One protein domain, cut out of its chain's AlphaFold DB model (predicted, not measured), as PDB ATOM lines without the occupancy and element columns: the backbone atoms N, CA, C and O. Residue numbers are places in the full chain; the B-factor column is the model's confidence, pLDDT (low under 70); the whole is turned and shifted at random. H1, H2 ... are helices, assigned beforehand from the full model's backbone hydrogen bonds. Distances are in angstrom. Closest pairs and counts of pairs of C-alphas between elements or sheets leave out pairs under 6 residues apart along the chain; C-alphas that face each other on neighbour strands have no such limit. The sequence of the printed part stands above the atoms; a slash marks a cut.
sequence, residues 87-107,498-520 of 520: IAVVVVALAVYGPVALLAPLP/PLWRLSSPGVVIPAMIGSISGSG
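Overview. This is residues 87 to 107 and 498 to 520 of the 520 residues of the protein "Peptidase_S11 domain-containing protein" of Naasia lichenicola (UniProt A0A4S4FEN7). A long helix, H1, has residues 87 to 96 sticking out free as an arm; near its other end it meets the short helix H2 and the start of H3, which leads away from that junction. The printed part has 44 residues, with three named helices in the order H1, H2, H3 and no named strand: all helix. It is elongated, 35 by 21 by 15 A, and only just compact, close to loose, with a radius of gyration of the C-alphas of 11.1 A.

Arrangement. H1, residues 87 to 103, touches H2, residues 498 to 503, with residues 98 to 102 alone; the closest C-alphas, of Ala 101 and Arg 501, are 5.7 A apart. They run opposite ways at a steep tilt of 55 degrees. With residue 101 alone, H1 only just touches H3, residues 505 to 517, with 3 pairs of C-alphas within 8 A, the closest Ala 101 and Val 508, 6.4 A. O i to N i+4 pairs are within hydrogen-bond range throughout H2, in 12 of 13 in H1 and 7 of 9 in H3.

Along the chain. H1 runs 24.1 A from C-alpha 87 at (-10.295, -137.063, -72.396). H2 spans 8.6 A; H3 spans 18.2 A, ending at C-alpha 517 (-3.753, -161.619, -91.122).

Size, cuts and confidence. Residues 108 to 497 are not printed; C-alphas 107 and 498 are 15.0 A apart. Residues 518 to 520 have pLDDT under 70.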
ATOM      1  N   ILE A  87     -11.323-137.811 -71.661       82.19
ATOM      2  CA  ILE A  87     -10.295-137.063 -72.396       82.19
ATOM      3  C   ILE A  87      -9.062-137.939 -72.638       82.19
ATOM      4  O   ILE A  87      -8.571-137.977 -73.759       82.19
ATOM      5  N   ALA A  88      -8.584-138.680 -71.635       81.56
ATOM      6  CA  ALA A  88      -7.446-139.583 -71.796       81.56
ATOM      7  C   ALA A  88      -7.728-140.689 -72.826       81.56
ATOM      8  O   ALA A  88      -6.884-140.954 -73.676       81.56
ATOM      9  N   VAL A  89      -8.923-141.286 -72.809       83.25
ATOM     10  CA  VAL A  89      -9.346-142.295 -73.793       83.25
ATOM     11  C   VAL A  89      -9.447-141.692 -75.192       83.25
ATOM     12  O   VAL A  89      -8.979-142.312 -76.137       83.25
ATOM     13  N   VAL A  90      -9.991-140.482 -75.340       83.12
ATOM     14  CA  VAL A  90     -10.070-139.784 -76.634       83.12
ATOM     15  C   VAL A  90      -8.679-139.426 -77.158       83.12
ATOM     16  O   VAL A  90      -8.407-139.620 -78.338       83.12
ATOM     17  N   VAL A  91      -7.776-138.952 -76.295       83.69
ATOM     18  CA  VAL A  91      -6.389-138.638 -76.667       83.69
ATOM     19  C   VAL A  91      -5.643-139.901 -77.085       83.69
ATOM     20  O   VAL A  91      -4.987-139.888 -78.118       83.69
ATOM     21  N   VAL A  92      -5.777-141.002 -76.341       82.25
ATOM     22  CA  VAL A  92      -5.181-142.294 -76.712       82.25
ATOM     23  C   VAL A  92      -5.802-142.825 -78.005       82.25
ATOM     24  O   VAL A  92      -5.074-143.261 -78.889       82.25
ATOM     25  N   ALA A  93      -7.122-142.727 -78.171       79.00
ATOM     26  CA  ALA A  93      -7.806-143.147 -79.387       79.00
ATOM     27  C   ALA A  93      -7.343-142.340 -80.609       79.00
ATOM     28  O   ALA A  93      -7.070-142.939 -81.639       79.00
ATOM     29  N   LEU A  94      -7.179-141.018 -80.501       79.56
ATOM     30  CA  LEU A  94      -6.656-140.172 -81.581       79.56
ATOM     31  C   LEU A  94      -5.157-140.400 -81.832       79.56
ATOM     32  O   LEU A  94      -4.735-140.420 -82.986       79.56
ATOM     33  N   ALA A  95      -4.365-140.608 -80.776       79.31
ATOM     34  CA  ALA A  95      -2.934-140.899 -80.872       79.31
ATOM     35  C   ALA A  95      -2.646-142.277 -81.483       79.31
ATOM     36  O   ALA A  95      -1.594-142.453 -82.086       79.31
ATOM     37  N   VAL A  96      -3.566-143.238 -81.357       81.75
ATOM     38  CA  VAL A  96      -3.486-144.548 -82.023       81.75
ATOM     39  C   VAL A  96      -4.103-144.482 -83.422       81.75
ATOM     40  O   VAL A  96      -3.477-144.915 -84.385       81.75
ATOM     41  N   TYR A  97      -5.295-143.897 -83.567       79.94
ATOM     42  CA  TYR A  97      -6.020-143.823 -84.839       79.94
ATOM     43  C   TYR A  97      -5.297-142.975 -85.885       79.94
ATOM     44  O   TYR A  97      -5.252-143.373 -87.041       79.94
ATOM     45  N   GLY A  98      -4.712-141.835 -85.506       81.44
ATOM     46  CA  GLY A  98      -4.013-140.949 -86.440       81.44
ATOM     47  C   GLY A  98      -2.876-141.657 -87.189       81.44
ATOM     48  O   GLY A  98      -2.932-141.739 -88.416       81.44
ATOM     49  N   PRO A  99      -1.875-142.222 -86.487       82.31
ATOM     50  CA  PRO A  99      -0.808-143.000 -87.110       82.31
ATOM     51  C   PRO A  99      -1.329-144.220 -87.870       82.31
ATOM     52  O   PRO A  99      -0.881-144.465 -88.984       82.31
ATOM     53  N   VAL A 100      -2.304-144.948 -87.311       79.25
ATOM     54  CA  VAL A 100      -2.902-146.123 -87.964       79.25
ATOM     55  C   VAL A 100      -3.570-145.751 -89.287       79.25
ATOM     56  O   VAL A 100      -3.287-146.370 -90.302       79.25
ATOM     57  N   ALA A 101      -4.401-144.713 -89.320       80.62
ATOM     58  CA  ALA A 101      -5.089-144.286 -90.533       80.62
ATOM     59  C   ALA A 101      -4.119-143.730 -91.592       80.62
ATOM     60  O   ALA A 101      -4.314-143.936 -92.791       80.62
ATOM     61  N   LEU A 102      -3.056-143.042 -91.162       81.88
ATOM     62  CA  LEU A 102      -2.064-142.447 -92.061       81.88
ATOM     63  C   LEU A 102      -1.078-143.469 -92.644       81.88
ATOM     64  O   LEU A 102      -0.657-143.299 -93.784       81.88
ATOM     65  N   LEU A 103      -0.721-144.511 -91.888       81.06
ATOM     66  CA  LEU A 103       0.283-145.510 -92.279       81.06
ATOM     67  C   LEU A 103      -0.318-146.836 -92.757       81.06
ATOM     68  O   LEU A 103       0.412-147.666 -93.294       81.06
ATOM     69  N   ALA A 104      -1.620-147.062 -92.566       81.00
ATOM     70  CA  ALA A 104      -2.267-148.278 -93.036       81.00
ATOM     71  C   ALA A 104      -2.158-148.418 -94.567       81.00
ATOM     72  O   ALA A 104      -2.312-147.423 -95.294       81.00
ATOM     73  N   PRO A 105      -1.925-149.641 -95.075       79.88
ATOM     74  CA  PRO A 105      -1.962-149.901 -96.505       79.88
ATOM     75  C   PRO A 105      -3.362-149.600 -97.052       79.88
ATOM     76  O   PRO A 105      -4.375-149.874 -96.404       79.88
ATOM     77  N   LEU A 106      -3.413-149.000 -98.241       84.31
ATOM     78  CA  LEU A 106      -4.679-148.811 -98.947       84.31
ATOM     79  C   LEU A 106      -5.198-150.178 -99.407       84.31
ATOM     80  O   LEU A 106      -4.385-151.034 -99.767       84.31
ATOM     81  N   PRO A 107      -6.523-150.397 -99.415       82.50
ATOM     82  CA  PRO A 107      -7.074-151.622 -99.967       82.50
ATOM     83  C   PRO A 107      -6.701-151.733-101.445       82.50
ATOM     84  O   PRO A 107      -6.830-150.769-102.206       82.50
ATOM     85  N   PRO A 498      -3.911-137.522 -96.657       83.94
ATOM     86  CA  PRO A 498      -4.144-137.717 -95.226       83.94
ATOM     87  C   PRO A 498      -5.586-137.419 -94.794       83.94
ATOM     88  O   PRO A 498      -6.110-138.082 -93.901       83.94
ATOM     89  N   LEU A 499      -6.252-136.451 -95.435       84.31
ATOM     90  CA  LEU A 499      -7.626-136.068 -95.094       84.31
ATOM     91  C   LEU A 499      -8.623-137.187 -95.404       84.31
ATOM     92  O   LEU A 499      -9.459-137.514 -94.562       84.31
ATOM     93  N   TRP A 500      -8.503-137.817 -96.575       86.94
ATOM     94  CA  TRP A 500      -9.373-138.927 -96.948       86.94
ATOM     95  C   TRP A 500      -9.170-140.118 -96.008       86.94
ATOM     96  O   TRP A 500     -10.138-140.609 -95.427       86.94
ATOM     97  N   ARG A 501      -7.904-140.492 -95.771       84.75
ATOM     98  CA  ARG A 501      -7.504-141.587 -94.874       84.75
ATOM     99  C   ARG A 501      -8.087-141.439 -93.464       84.75
ATOM    100  O   ARG A 501      -8.616-142.401 -92.919       84.75
ATOM    101  N   LEU A 502      -8.061-140.229 -92.901       83.75
ATOM    102  CA  LEU A 502      -8.632-139.943 -91.577       83.75
ATOM    103  C   LEU A 502     -10.168-139.936 -91.568       83.75
ATOM    104  O   LEU A 502     -10.771-140.269 -90.547       83.75
ATOM    105  N   SER A 503     -10.795-139.569 -92.686       84.00
ATOM    106  CA  SER A 503     -12.256-139.462 -92.821       84.00
ATOM    107  C   SER A 503     -12.961-140.766 -93.221       84.00
ATOM    108  O   SER A 503     -14.185-140.835 -93.138       84.00
ATOM    109  N   SER A 504     -12.210-141.800 -93.621       82.25
ATOM    110  CA  SER A 504     -12.744-143.065 -94.155       82.25
ATOM    111  C   SER A 504     -12.331-144.309 -93.338       82.25
ATOM    112  O   SER A 504     -11.777-145.267 -93.888       82.25
ATOM    113  N   PRO A 505     -12.637-144.359 -92.022       77.88
ATOM    114  CA  PRO A 505     -12.245-145.466 -91.138       77.88
ATOM    115  C   PRO A 505     -12.795-146.825 -91.586       77.88
ATOM    116  O   PRO A 505     -12.123-147.842 -91.430       77.88
ATOM    117  N   GLY A 506     -13.999-146.844 -92.173       78.12
ATOM    118  CA  GLY A 506     -14.667-148.069 -92.620       78.12
ATOM    119  C   GLY A 506     -13.966-148.795 -93.772       78.12
ATOM    120  O   GLY A 506     -14.266-149.957 -94.011       78.12
ATOM    121  N   VAL A 507     -13.027-148.136 -94.457       78.44
ATOM    122  CA  VAL A 507     -12.256-148.714 -95.568       78.44
ATOM    123  C   VAL A 507     -10.812-149.009 -95.145       78.44
ATOM    124  O   VAL A 507     -10.265-150.052 -95.492       78.44
ATOM    125  N   VAL A 508     -10.207-148.126 -94.346       76.75
ATOM    126  CA  VAL A 508      -8.793-148.222 -93.940       76.75
ATOM    127  C   VAL A 508      -8.563-149.275 -92.848       76.75
ATOM    128  O   VAL A 508      -7.589-150.026 -92.906       76.75
ATOM    129  N   ILE A 509      -9.463-149.374 -91.861       76.94
ATOM    130  CA  ILE A 509      -9.303-150.309 -90.732       76.94
ATOM    131  C   ILE A 509      -9.390-151.777 -91.194       76.94
ATOM    132  O   ILE A 509      -8.507-152.554 -90.825       76.94
ATOM    133  N   PRO A 510     -10.371-152.190 -92.025       79.00
ATOM    134  CA  PRO A 510     -10.421-153.565 -92.529       79.00
ATOM    135  C   PRO A 510      -9.219-153.937 -93.406       79.00
ATOM    136  O   PRO A 510      -8.701-155.042 -93.271       79.00
ATOM    137  N   ALA A 511      -8.735-153.015 -94.247       74.19
ATOM    138  CA  ALA A 511      -7.559-153.238 -95.093       74.19
ATOM    139  C   ALA A 511      -6.287-153.489 -94.263       74.19
ATOM    140  O   ALA A 511      -5.516-154.405 -94.551       74.19
ATOM    141  N   MET A 512      -6.098-152.728 -93.179       75.00
ATOM    142  CA  MET A 512      -4.990-152.936 -92.245       75.00
ATOM    143  C   MET A 512      -5.072-154.302 -91.553       75.00
ATOM    144  O   MET A 512      -4.064-154.998 -91.456       75.00
ATOM    145  N   ILE A 513      -6.261-154.696 -91.085       76.25
ATOM    146  CA  ILE A 513      -6.465-155.996 -90.433       76.25
ATOM    147  C   ILE A 513      -6.144-157.130 -91.415       76.25
ATOM    148  O   ILE A 513      -5.384-158.027 -91.057       76.25
ATOM    149  N   GLY A 514      -6.635-157.041 -92.657       70.00
ATOM    150  CA  GLY A 514      -6.362-158.019 -93.716       70.00
ATOM    151  C   GLY A 514      -4.874-158.150 -94.059       70.00
ATOM    152  O   GLY A 514      -4.367-159.261 -94.211       70.00
ATOM    153  N   SER A 515      -4.147-157.027 -94.088       71.31
ATOM    154  CA  SER A 515      -2.694-157.014 -94.307       71.31
ATOM    155  C   SER A 515      -1.906-157.700 -93.186       71.31
ATOM    156  O   SER A 515      -0.819-158.210 -93.448       71.31
ATOM    157  N   ILE A 516      -2.412-157.699 -91.951       72.94
ATOM    158  CA  ILE A 516      -1.753-158.328 -90.794       72.94
ATOM    159  C   ILE A 516      -2.094-159.823 -90.717       72.94
ATOM    160  O   ILE A 516      -1.262-160.618 -90.281       72.94
ATOM    161  N   SER A 517      -3.294-160.224 -91.151       70.75
ATOM    162  CA  SER A 517      -3.753-161.619 -91.122       70.75
ATOM    163  C   SER A 517      -3.326-162.461 -92.332       70.75
ATOM    164  O   SER A 517      -3.580-163.663 -92.333       70.75
ATOM    165  N   GLY A 518      -2.681-161.867 -93.345       49.03
ATOM    166  CA  GLY A 518      -2.225-162.576 -94.552       49.03
ATOM    167  C   GLY A 518      -3.357-163.004 -95.494       49.03
ATOM    168  O   GLY A 518      -3.163-163.867 -96.341       49.03
ATOM    169  N   SER A 519      -4.543-162.420 -95.330       48.97
ATOM    170  CA  SER A 519      -5.751-162.696 -96.110       48.97
ATOM    171  C   SER A 519      -6.082-161.478 -96.975       48.97
ATOM    172  O   SER A 519      -7.084-160.800 -96.727       48.97
ATOM    173  N   GLY A 520      -5.167-161.145 -97.886       41.28
ATOM    174  CA  GLY A 520      -5.278-160.037 -98.838       41.28
ATOM    175  C   GLY A 520      -5.568-160.533-100.239       41.28
ATOM    176  O   GLY A 520      -4.939-161.545-100.619       41.28
TER     177      GLY A 520